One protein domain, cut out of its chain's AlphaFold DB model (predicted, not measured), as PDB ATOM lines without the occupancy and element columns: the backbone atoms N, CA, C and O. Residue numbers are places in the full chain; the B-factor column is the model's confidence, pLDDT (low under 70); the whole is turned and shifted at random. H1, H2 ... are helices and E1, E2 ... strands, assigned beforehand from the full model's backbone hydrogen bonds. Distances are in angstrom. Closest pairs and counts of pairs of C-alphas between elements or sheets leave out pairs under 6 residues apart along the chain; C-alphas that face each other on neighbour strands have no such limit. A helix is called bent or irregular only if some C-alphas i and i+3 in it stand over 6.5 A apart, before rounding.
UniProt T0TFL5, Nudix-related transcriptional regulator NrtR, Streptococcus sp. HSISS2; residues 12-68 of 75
ATOM      1  N   LYS A  12      18.010 -23.179   3.137       82.12
ATOM      2  CA  LYS A  12      16.801 -23.960   3.411       82.12
ATOM      3  C   LYS A  12      17.089 -25.210   4.244       82.12
ATOM      4  O   LYS A  12      16.316 -25.533   5.147       82.12
ATOM      5  N   ASP A  13      18.192 -25.897   3.956       80.06
ATOM      6  CA  ASP A  13      18.604 -27.084   4.707       80.06
ATOM      7  C   ASP A  13      19.120 -26.698   6.097       80.06
ATOM      8  O   ASP A  13      18.785 -27.356   7.083       80.06
ATOM      9  N   PHE A  14      19.845 -25.580   6.193       80.38
ATOM     10  CA  PHE A  14      20.288 -25.007   7.463       80.38
ATOM     11  C   PHE A  14      19.107 -24.665   8.380       80.38
ATOM     12  O   PHE A  14      19.067 -25.114   9.522       80.38
ATOM     13  N   LEU A  15      18.104 -23.935   7.878       81.62
ATOM     14  CA  LEU A  15      16.932 -23.548   8.668       81.62
ATOM     15  C   LEU A  15      16.125 -24.762   9.144       81.62
ATOM     16  O   LEU A  15      15.603 -24.747  10.259       81.62
ATOM     17  N   LYS A  16      16.037 -25.820   8.328       81.62
ATOM     18  CA  LYS A  16      15.357 -27.064   8.704       81.62
ATOM     19  C   LYS A  16      16.062 -27.758   9.873       81.62
ATOM     20  O   LYS A  16      15.391 -28.159  10.820       81.62
ATOM     21  N   ILE A  17      17.391 -27.854   9.821       77.25
ATOM     22  CA  ILE A  17      18.211 -28.445  10.888       77.25
ATOM     23  C   ILE A  17      18.160 -27.570  12.147       77.25
ATOM     24  O   ILE A  17      17.866 -28.071  13.227       77.25
ATOM     25  N   TYR A  18      18.336 -26.253  12.015       76.25
ATOM     26  CA  TYR A  18      18.282 -25.301  13.130       76.25
ATOM     27  C   TYR A  18      16.942 -25.350  13.883       76.25
ATOM     28  O   TYR A  18      16.905 -25.373  15.114       76.25
ATOM     29  N   GLN A  19      15.821 -25.433  13.158       76.06
ATOM     30  CA  GLN A  19      14.496 -25.586  13.769       76.06
ATOM     31  C   GLN A  19      14.293 -26.943  14.459       76.06
ATOM     32  O   GLN A  19      13.503 -27.016  15.395       76.06
ATOM     33  N   GLN A  20      14.948 -28.012  14.004       74.06
ATOM     34  CA  GLN A  20      14.778 -29.357  14.564       74.06
ATOM     35  C   GLN A  20      15.732 -29.645  15.729       74.06
ATOM     36  O   GLN A  20      15.328 -30.300  16.683       74.06
ATOM     37  N   GLU A  21      16.971 -29.154  15.670       67.00
ATOM     38  CA  GLU A  21      18.045 -29.535  16.598       67.00
ATOM     39  C   GLU A  21      18.416 -28.424  17.596       67.00
ATOM     40  O   GLU A  21      18.762 -28.718  18.739       67.00
ATOM     41  N   GLU A  22      18.330 -27.142  17.215       61.88
ATOM     42  CA  GLU A  22      18.788 -26.033  18.073       61.88
ATOM     43  C   GLU A  22      17.672 -25.370  18.893       61.88
ATOM     44  O   GLU A  22      17.963 -24.608  19.818       61.88
ATOM     45  N   MET A  23      16.395 -25.680  18.630       60.66
ATOM     46  CA  MET A  23      15.276 -25.105  19.392       60.66
ATOM     47  C   MET A  23      15.316 -25.469  20.886       60.66
ATOM     48  O   MET A  23      14.936 -24.615  21.693       60.66
ATOM     49  N   ASP A  24      15.796 -26.671  21.225       62.59
ATOM     50  CA  ASP A  24      15.827 -27.222  22.592       62.59
ATOM     51  C   ASP A  24      17.198 -27.081  23.278       62.59
ATOM     52  O   ASP A  24      17.341 -27.357  24.468       62.59
ATOM     53  N   LYS A  25      18.217 -26.616  22.545       68.75
ATOM     54  CA  LYS A  25      19.601 -26.518  23.032       68.75
ATOM     55  C   LYS A  25      19.811 -25.364  24.016       68.75
ATOM     56  O   LYS A  25      20.725 -25.414  24.838       68.75
ATOM     57  N   TYR A  26      18.961 -24.338  23.960       69.31
ATOM     58  CA  TYR A  26      19.072 -23.146  24.798       69.31
ATOM     59  C   TYR A  26      17.723 -22.749  25.395       69.31
ATOM     60  O   TYR A  26      16.725 -22.595  24.687       69.31
ATOM     61  N   VAL A  27      17.708 -22.507  26.709       75.75
ATOM     62  CA  VAL A  27      16.548 -21.926  27.391       75.75
ATOM     63  C   VAL A  27      16.313 -20.525  26.833       75.75
ATOM     64  O   VAL A  27      17.189 -19.663  26.911       75.75
ATOM     65  N   ARG A  28      15.122 -20.277  26.283       76.94
ATOM     66  CA  ARG A  28      14.762 -18.944  25.789       76.94
ATOM     67  C   ARG A  28      14.274 -18.081  26.942       76.94
ATOM     68  O   ARG A  28      13.269 -18.436  27.564       76.94
ATOM     69  N   PRO A  29      14.931 -16.944  27.229       83.00
ATOM     70  CA  PRO A  29      14.404 -16.020  28.212       83.00
ATOM     71  C   PRO A  29      13.093 -15.414  27.707       83.00
ATOM     72  O   PRO A  29      12.859 -15.272  26.504       83.00
ATOM     73  N   SER A  30      12.238 -15.017  28.646       84.75
ATOM     74  CA  SER A  30      11.109 -14.152  28.313       84.75
ATOM     75  C   SER A  30      11.640 -12.794  27.867       84.75
ATOM     76  O   SER A  30      12.422 -12.173  28.582       84.75
ATOM     77  N   VAL A  31      11.205 -12.325  26.702       88.25
ATOM     78  CA  VAL A  31      11.560 -10.996  26.194       88.25
ATOM     79  C   VAL A  31      10.477 -10.020  26.632       88.25
ATOM     80  O   VAL A  31       9.303 -10.222  26.330       88.25
ATOM     81  N   THR A  32      10.849  -8.961  27.344       89.88
ATOM     82  CA  THR A  32       9.929  -7.905  27.789       89.88
ATOM     83  C   THR A  32      10.349  -6.561  27.222       89.88
ATOM     84  O   THR A  32      11.524  -6.333  26.944       89.88
ATOM     85  N   VAL A  33       9.383  -5.667  27.057       90.00
ATOM     86  CA  VAL A  33       9.606  -4.280  26.650       90.00
ATOM     87  C   VAL A  33       9.014  -3.384  27.725       90.00
ATOM     88  O   VAL A  33       7.845  -3.552  28.069       90.00
ATOM     89  N   ASP A  34       9.806  -2.442  28.226       92.62
ATOM     90  CA  ASP A  34       9.378  -1.383  29.137       92.62
ATOM     91  C   ASP A  34       9.623  -0.024  28.469       92.62
ATOM     92  O   ASP A  34      10.692   0.229  27.911       92.62
ATOM     93  N   SER A  35       8.630   0.857  28.530       93.25
ATOM     94  CA  SER A  35       8.656   2.191  27.939       93.25
ATOM     95  C   SER A  35       8.810   3.253  29.020       93.25
ATOM     96  O   SER A  35       8.046   3.296  29.988       93.25
ATOM     97  N   VAL A  36       9.760   4.166  28.812       94.88
ATOM     98  CA  VAL A  36       9.913   5.382  29.615       94.88
ATOM     99  C   VAL A  36       9.227   6.528  28.881       94.88
ATOM    100  O   VAL A  36       9.688   6.964  27.830       94.88
ATOM    101  N   ILE A  37       8.096   6.991  29.413       95.56
ATOM    102  CA  ILE A  37       7.270   8.019  28.774       95.56
ATOM    103  C   ILE A  37       7.280   9.264  29.650       95.56
ATOM    104  O   ILE A  37       6.815   9.224  30.792       95.56
ATOM    105  N   PHE A  38       7.781  10.361  29.088       96.19
ATOM    106  CA  PHE A  38       7.793  11.672  29.724       96.19
ATOM    107  C   PHE A  38       6.774  12.610  29.081       96.19
ATOM    108  O   PHE A  38       6.532  12.565  27.874       96.19
ATOM    109  N   ARG A  39       6.222  13.504  29.895       96.12
ATOM    110  CA  ARG A  39       5.408  14.641  29.469       96.12
ATOM    111  C   ARG A  39       5.932  15.894  30.151       96.12
ATOM    112  O   ARG A  39       6.138  15.885  31.357       96.12
ATOM    113  N   TYR A  40       6.081  16.981  29.403       96.69
ATOM    114  CA  TYR A  40       6.302  18.299  29.987       96.69
ATOM    115  C   TYR A  40       4.976  19.054  30.073       96.69
ATOM    116  O   TYR A  40       4.255  19.156  29.078       96.69
ATOM    117  N   TYR A  41       4.626  19.539  31.262       95.75
ATOM    118  CA  TYR A  41       3.394  20.285  31.497       95.75
ATOM    119  C   TYR A  41       3.578  21.288  32.641       95.75
ATOM    120  O   TYR A  41       4.097  20.927  33.698       95.75
ATOM    121  N   GLU A  42       3.168  22.540  32.409       94.56
ATOM    122  CA  GLU A  42       3.197  23.636  33.395       94.56
ATOM    123  C   GLU A  42       4.529  23.751  34.163       94.56
ATOM    124  O   GLU A  42       4.570  23.775  35.388       94.56
ATOM    125  N   GLY A  43       5.657  23.782  33.447       96.44
ATOM    126  CA  GLY A  43       6.969  23.946  34.083       96.44
ATOM    127  C   GLY A  43       7.572  22.662  34.664       96.44
ATOM    128  O   GLY A  43       8.723  22.678  35.091       96.44
ATOM    129  N   SER A  44       6.837  21.547  34.654       95.38
ATOM    130  CA  SER A  44       7.245  20.283  35.275       95.38
ATOM    131  C   SER A  44       7.380  19.140  34.265       95.38
ATOM    132  O   SER A  44       6.601  19.025  33.317       95.38
ATOM    133  N   VAL A  45       8.368  18.267  34.481       95.81
ATOM    134  CA  VAL A  45       8.484  16.982  33.775       95.81
ATOM    135  C   VAL A  45       7.756  15.919  34.592       95.81
ATOM    136  O   VAL A  45       8.033  15.728  35.773       95.81
ATOM    137  N   GLN A  46       6.833  15.215  33.949       95.56
ATOM    138  CA  GLN A  46       6.045  14.123  34.508       95.56
ATOM    139  C   GLN A  46       6.405  12.815  33.802       95.56
ATOM    140  O   GLN A  46       6.677  12.813  32.600       95.56
ATOM    141  N   THR A  47       6.348  11.698  34.525       95.06
ATOM    142  CA  THR A  47       6.619  10.355  33.986       95.06
ATOM    143  C   THR A  47       5.401   9.464  34.160       95.06
ATOM    144  O   THR A  47       4.790   9.446  35.229       95.06
ATOM    145  N   LEU A  48       5.058   8.688  33.130       94.50
ATOM    146  CA  LEU A  48       3.965   7.720  33.213       94.50
ATOM    147  C   LEU A  48       4.408   6.451  33.953       94.50
ATOM    148  O   LEU A  48       5.344   5.769  33.538       94.50
ATOM    149  N   LEU A  49       3.684   6.112  35.020       93.06
ATOM    150  CA  LEU A  49       3.901   4.912  35.827       93.06
ATOM    151  C   LEU A  49       2.580   4.164  36.046       93.06
ATOM    152  O   LEU A  49       1.515   4.771  36.140       93.06
ATOM    153  N   ILE A  50       2.658   2.839  36.167       91.38
ATOM    154  CA  ILE A  50       1.530   1.953  36.472       91.38
ATOM    155  C   ILE A  50       1.713   1.295  37.838       91.38
ATOM    156  O   ILE A  50       2.801   0.825  38.173       91.38
ATOM    157  N   LYS A  51       0.636   1.217  38.629       89.75
ATOM    158  CA  LYS A  51       0.614   0.440  39.877       89.75
ATOM    159  C   LYS A  51       0.256  -1.010  39.556       89.75
ATOM    160  O   LYS A  51      -0.823  -1.286  39.029       89.75
ATOM    161  N   ARG A  52       1.147  -1.950  39.871       81.62
ATOM    162  CA  ARG A  52       0.891  -3.378  39.640       81.62
ATOM    163  C   ARG A  52      -0.088  -3.947  40.667       81.62
ATOM    164  O   ARG A  52       0.064  -3.741  41.867       81.62
ATOM    165  N   LYS A  53      -1.070  -4.714  40.187       84.12
ATOM    166  CA  LYS A  53      -2.072  -5.412  41.017       84.12
ATOM    167  C   LYS A  53      -1.720  -6.880  41.303       84.12
ATOM    168  O   LYS A  53      -2.504  -7.564  41.947       84.12
ATOM    169  N   THR A  54      -0.578  -7.367  40.815       77.50
ATOM    170  CA  THR A  54      -0.194  -8.785  40.867       77.50
ATOM    171  C   THR A  54       1.260  -8.984  41.321       77.50
ATOM    172  O   THR A  54       2.138  -8.152  41.069       77.50
ATOM    173  N   ILE A  55       1.510 -10.113  41.991       69.06
ATOM    174  CA  ILE A  55       2.840 -10.649  42.345       69.06
ATOM    175  C   ILE A  55       3.610 -10.945  41.037       69.06
ATOM    176  O   ILE A  55       2.966 -11.307  40.048       69.06
ATOM    177  N   PRO A  56       4.946 -10.755  40.952       67.38
ATOM    178  CA  PRO A  56       5.954 -10.634  42.023       67.38
ATOM    179  C   PRO A  56       6.194  -9.234  42.596       67.38
ATOM    180  O   PRO A  56       7.022  -9.076  43.483       67.38
ATOM    181  N   SER A  57       5.501  -8.203  42.116       66.25
ATOM    182  CA  SER A  57       5.741  -6.823  42.555       66.25
ATOM    183  C   SER A  57       4.422  -6.100  42.797       66.25
ATOM    184  O   SER A  57       4.099  -5.136  42.098       66.25
ATOM    185  N   TRP A  58       3.637  -6.634  43.727       62.31
ATOM    186  CA  TRP A  58       2.330  -6.099  44.077       62.31
ATOM    187  C   TRP A  58       2.486  -4.709  44.705       62.31
ATOM    188  O   TRP A  58       3.422  -4.469  45.458       62.31
ATOM    189  N   GLU A  59       1.612  -3.784  44.322       68.88
ATOM    190  CA  GLU A  59       1.533  -2.400  44.803       68.88
ATOM    191  C   GLU A  59       2.692  -1.460  44.449       68.88
ATOM    192  O   GLU A  59       2.560  -0.250  44.628       68.88
ATOM    193  N   ASN A  60       3.757  -1.966  43.831       80.56
ATOM    194  CA  ASN A  60       4.856  -1.142  43.342       80.56
ATOM    195  C   ASN A  60       4.479  -0.385  42.058       80.56
ATOM    196  O   ASN A  60       3.849  -0.939  41.146       80.56
ATOM    197  N   MET A  61       4.914   0.875  41.972       83.38
ATOM    198  CA  MET A  61       4.876   1.658  40.736       83.38
ATOM    199  C   MET A  61       5.991   1.194  39.794       83.38
ATOM    200  O   MET A  61       7.128   0.988  40.218       83.38
ATOM    201  N   ARG A  62       5.671   1.013  38.513       85.25
ATOM    202  CA  ARG A  62       6.623   0.612  37.471       85.25
ATOM    203  C   ARG A  62       6.370   1.349  36.164       85.25
ATOM    204  O   ARG A  62       5.303   1.924  35.968       85.25
ATOM    205  N   LEU A  63       7.354   1.284  35.273       89.19
ATOM    206  CA  LEU A  63       7.205   1.682  33.878       89.19
ATOM    207  C   LEU A  63       6.099   0.875  33.192       89.19
ATOM    208  O   LEU A  63       5.736  -0.226  33.619       89.19
ATOM    209  N   VAL A  64       5.558   1.449  32.124       89.06
ATOM    210  CA  VAL A  64       4.593   0.758  31.272       89.06
ATOM    211  C   VAL A  64       5.348  -0.279  30.456       89.06
ATOM    212  O   VAL A  64       6.243   0.085  29.704       89.06
ATOM    213  N   GLY A  65       4.974  -1.550  30.561       85.69
ATOM    214  CA  GLY A  65       5.658  -2.609  29.831       85.69
ATOM    215  C   GLY A  65       4.814  -3.853  29.607       85.69
ATOM    216  O   GLY A  65       3.776  -4.054  30.243       85.69
ATOM    217  N   ALA A  66       5.264  -4.692  28.676       84.12
ATOM    218  CA  ALA A  66       4.602  -5.927  28.278       84.12
ATOM    219  C   ALA A  66       5.611  -7.008  27.865       84.12
ATOM    220  O   ALA A  66       6.745  -6.723  27.484       84.12
ATOM    221  N   SER A  67       5.182  -8.271  27.916       83.62
ATOM    222  CA  SER A  67       5.943  -9.384  27.341       83.62
ATOM    223  C   SER A  67       5.778  -9.399  25.820       83.62
ATOM    224  O   SER A  67       4.653  -9.320  25.315       83.62
ATOM    225  N   SER A  68       6.895  -9.500  25.101       81.69
ATOM    226  CA  SER A  68       6.910  -9.643  23.651       81.69
ATOM    227  C   SER A  68       6.392 -11.028  23.287       81.69
ATOM    228  O   SER A  68       6.972 -12.055  23.646       81.69
TER     229      SER A  68
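This is residues 12 to 68 of the 75 residues of the protein "Nudix-related transcriptional regulator NrtR" of Streptococcus sp. HSISS2 (UniProt T0TFL5). A lone helix, H1, sticks out at one end of a thin, open model, joined by a strand-free arm to a line of strands in which E1 runs on nearly straight into E2. At the far end E3 folds back beside E2 as a hairpin whose tip, residues 40 to 45, sticks out; the chain then makes a side loop, residues 48 to 63, and returns to lay E4 beside E1. The printed part has 57 residues, with one named helix and four named strands in the order H1, E1, E2, E3, E4; the strands form two antiparallel sheets of two, E1 - E4 and E2 - E3. The class is mixed, helices and strands, with under half of the residues in named elements. The whole is extended, with a radius of gyration of the C-alphas of 19.6 A and spans of 60 by 27 by 12 A.

H1, residues 12 to 22, stands free, as do residues 23 to 29 after it. Every O i to N i+4 pair of H1 is within hydrogen-bond range. E1, residues 32 to 35, runs on into E2, residues 38 to 41, across a break of 2 residues, at 17 degrees. E3, residues 44 to 47, forms a hairpin with E2, antiparallel at 150 degrees; C-alphas 38 and 47 face each other at 4.6 A, and N 39 and O 46 are 2.8 A apart, within hydrogen-bond range. E4, residues 64 to 67, is the antiparallel neighbour of E1 at 163 degrees; C-alphas 34 and 65 face each other at 4.0 A, and N 35 and O 64 are 2.8 A apart, within hydrogen-bond range. Residues 50 to 51 pair with residues 61 to 62, antiparallel. H1 is apart from E2, E3 and E4, and E2 is apart from E4.

H1 begins at C-alpha 12, (16.801, -23.960, 3.411), and measures 14.9 A. It is neither bent nor irregular, but only just: C-alphas 19 and 22 are 6.1 A apart. E1 measures 10.2 A and E2 9.8 A, with C-alpha 41 at (3.394, 20.285, 31.497). E3 measures 10.0 A, and E4 measures 11.0 A and ends at C-alpha 67, (5.943, -9.384, 27.341).

The two C-alphas farthest apart are those of Asp 13 and Glu 42, at 60.3 A. Without the stretches that stand free, the body has 33 residues and spans 28 by 23 by 8 A. The printed part has no cut. The link from E3 to E4, 16 residues, is long; the link from H1 to E1, 9 residues, is short, and those from E1 to E2 and from E2 to E3 are tight. The mean pLDDT of the printed part is 83.0, and residues 21 to 26 and 55 to 59 are under 70.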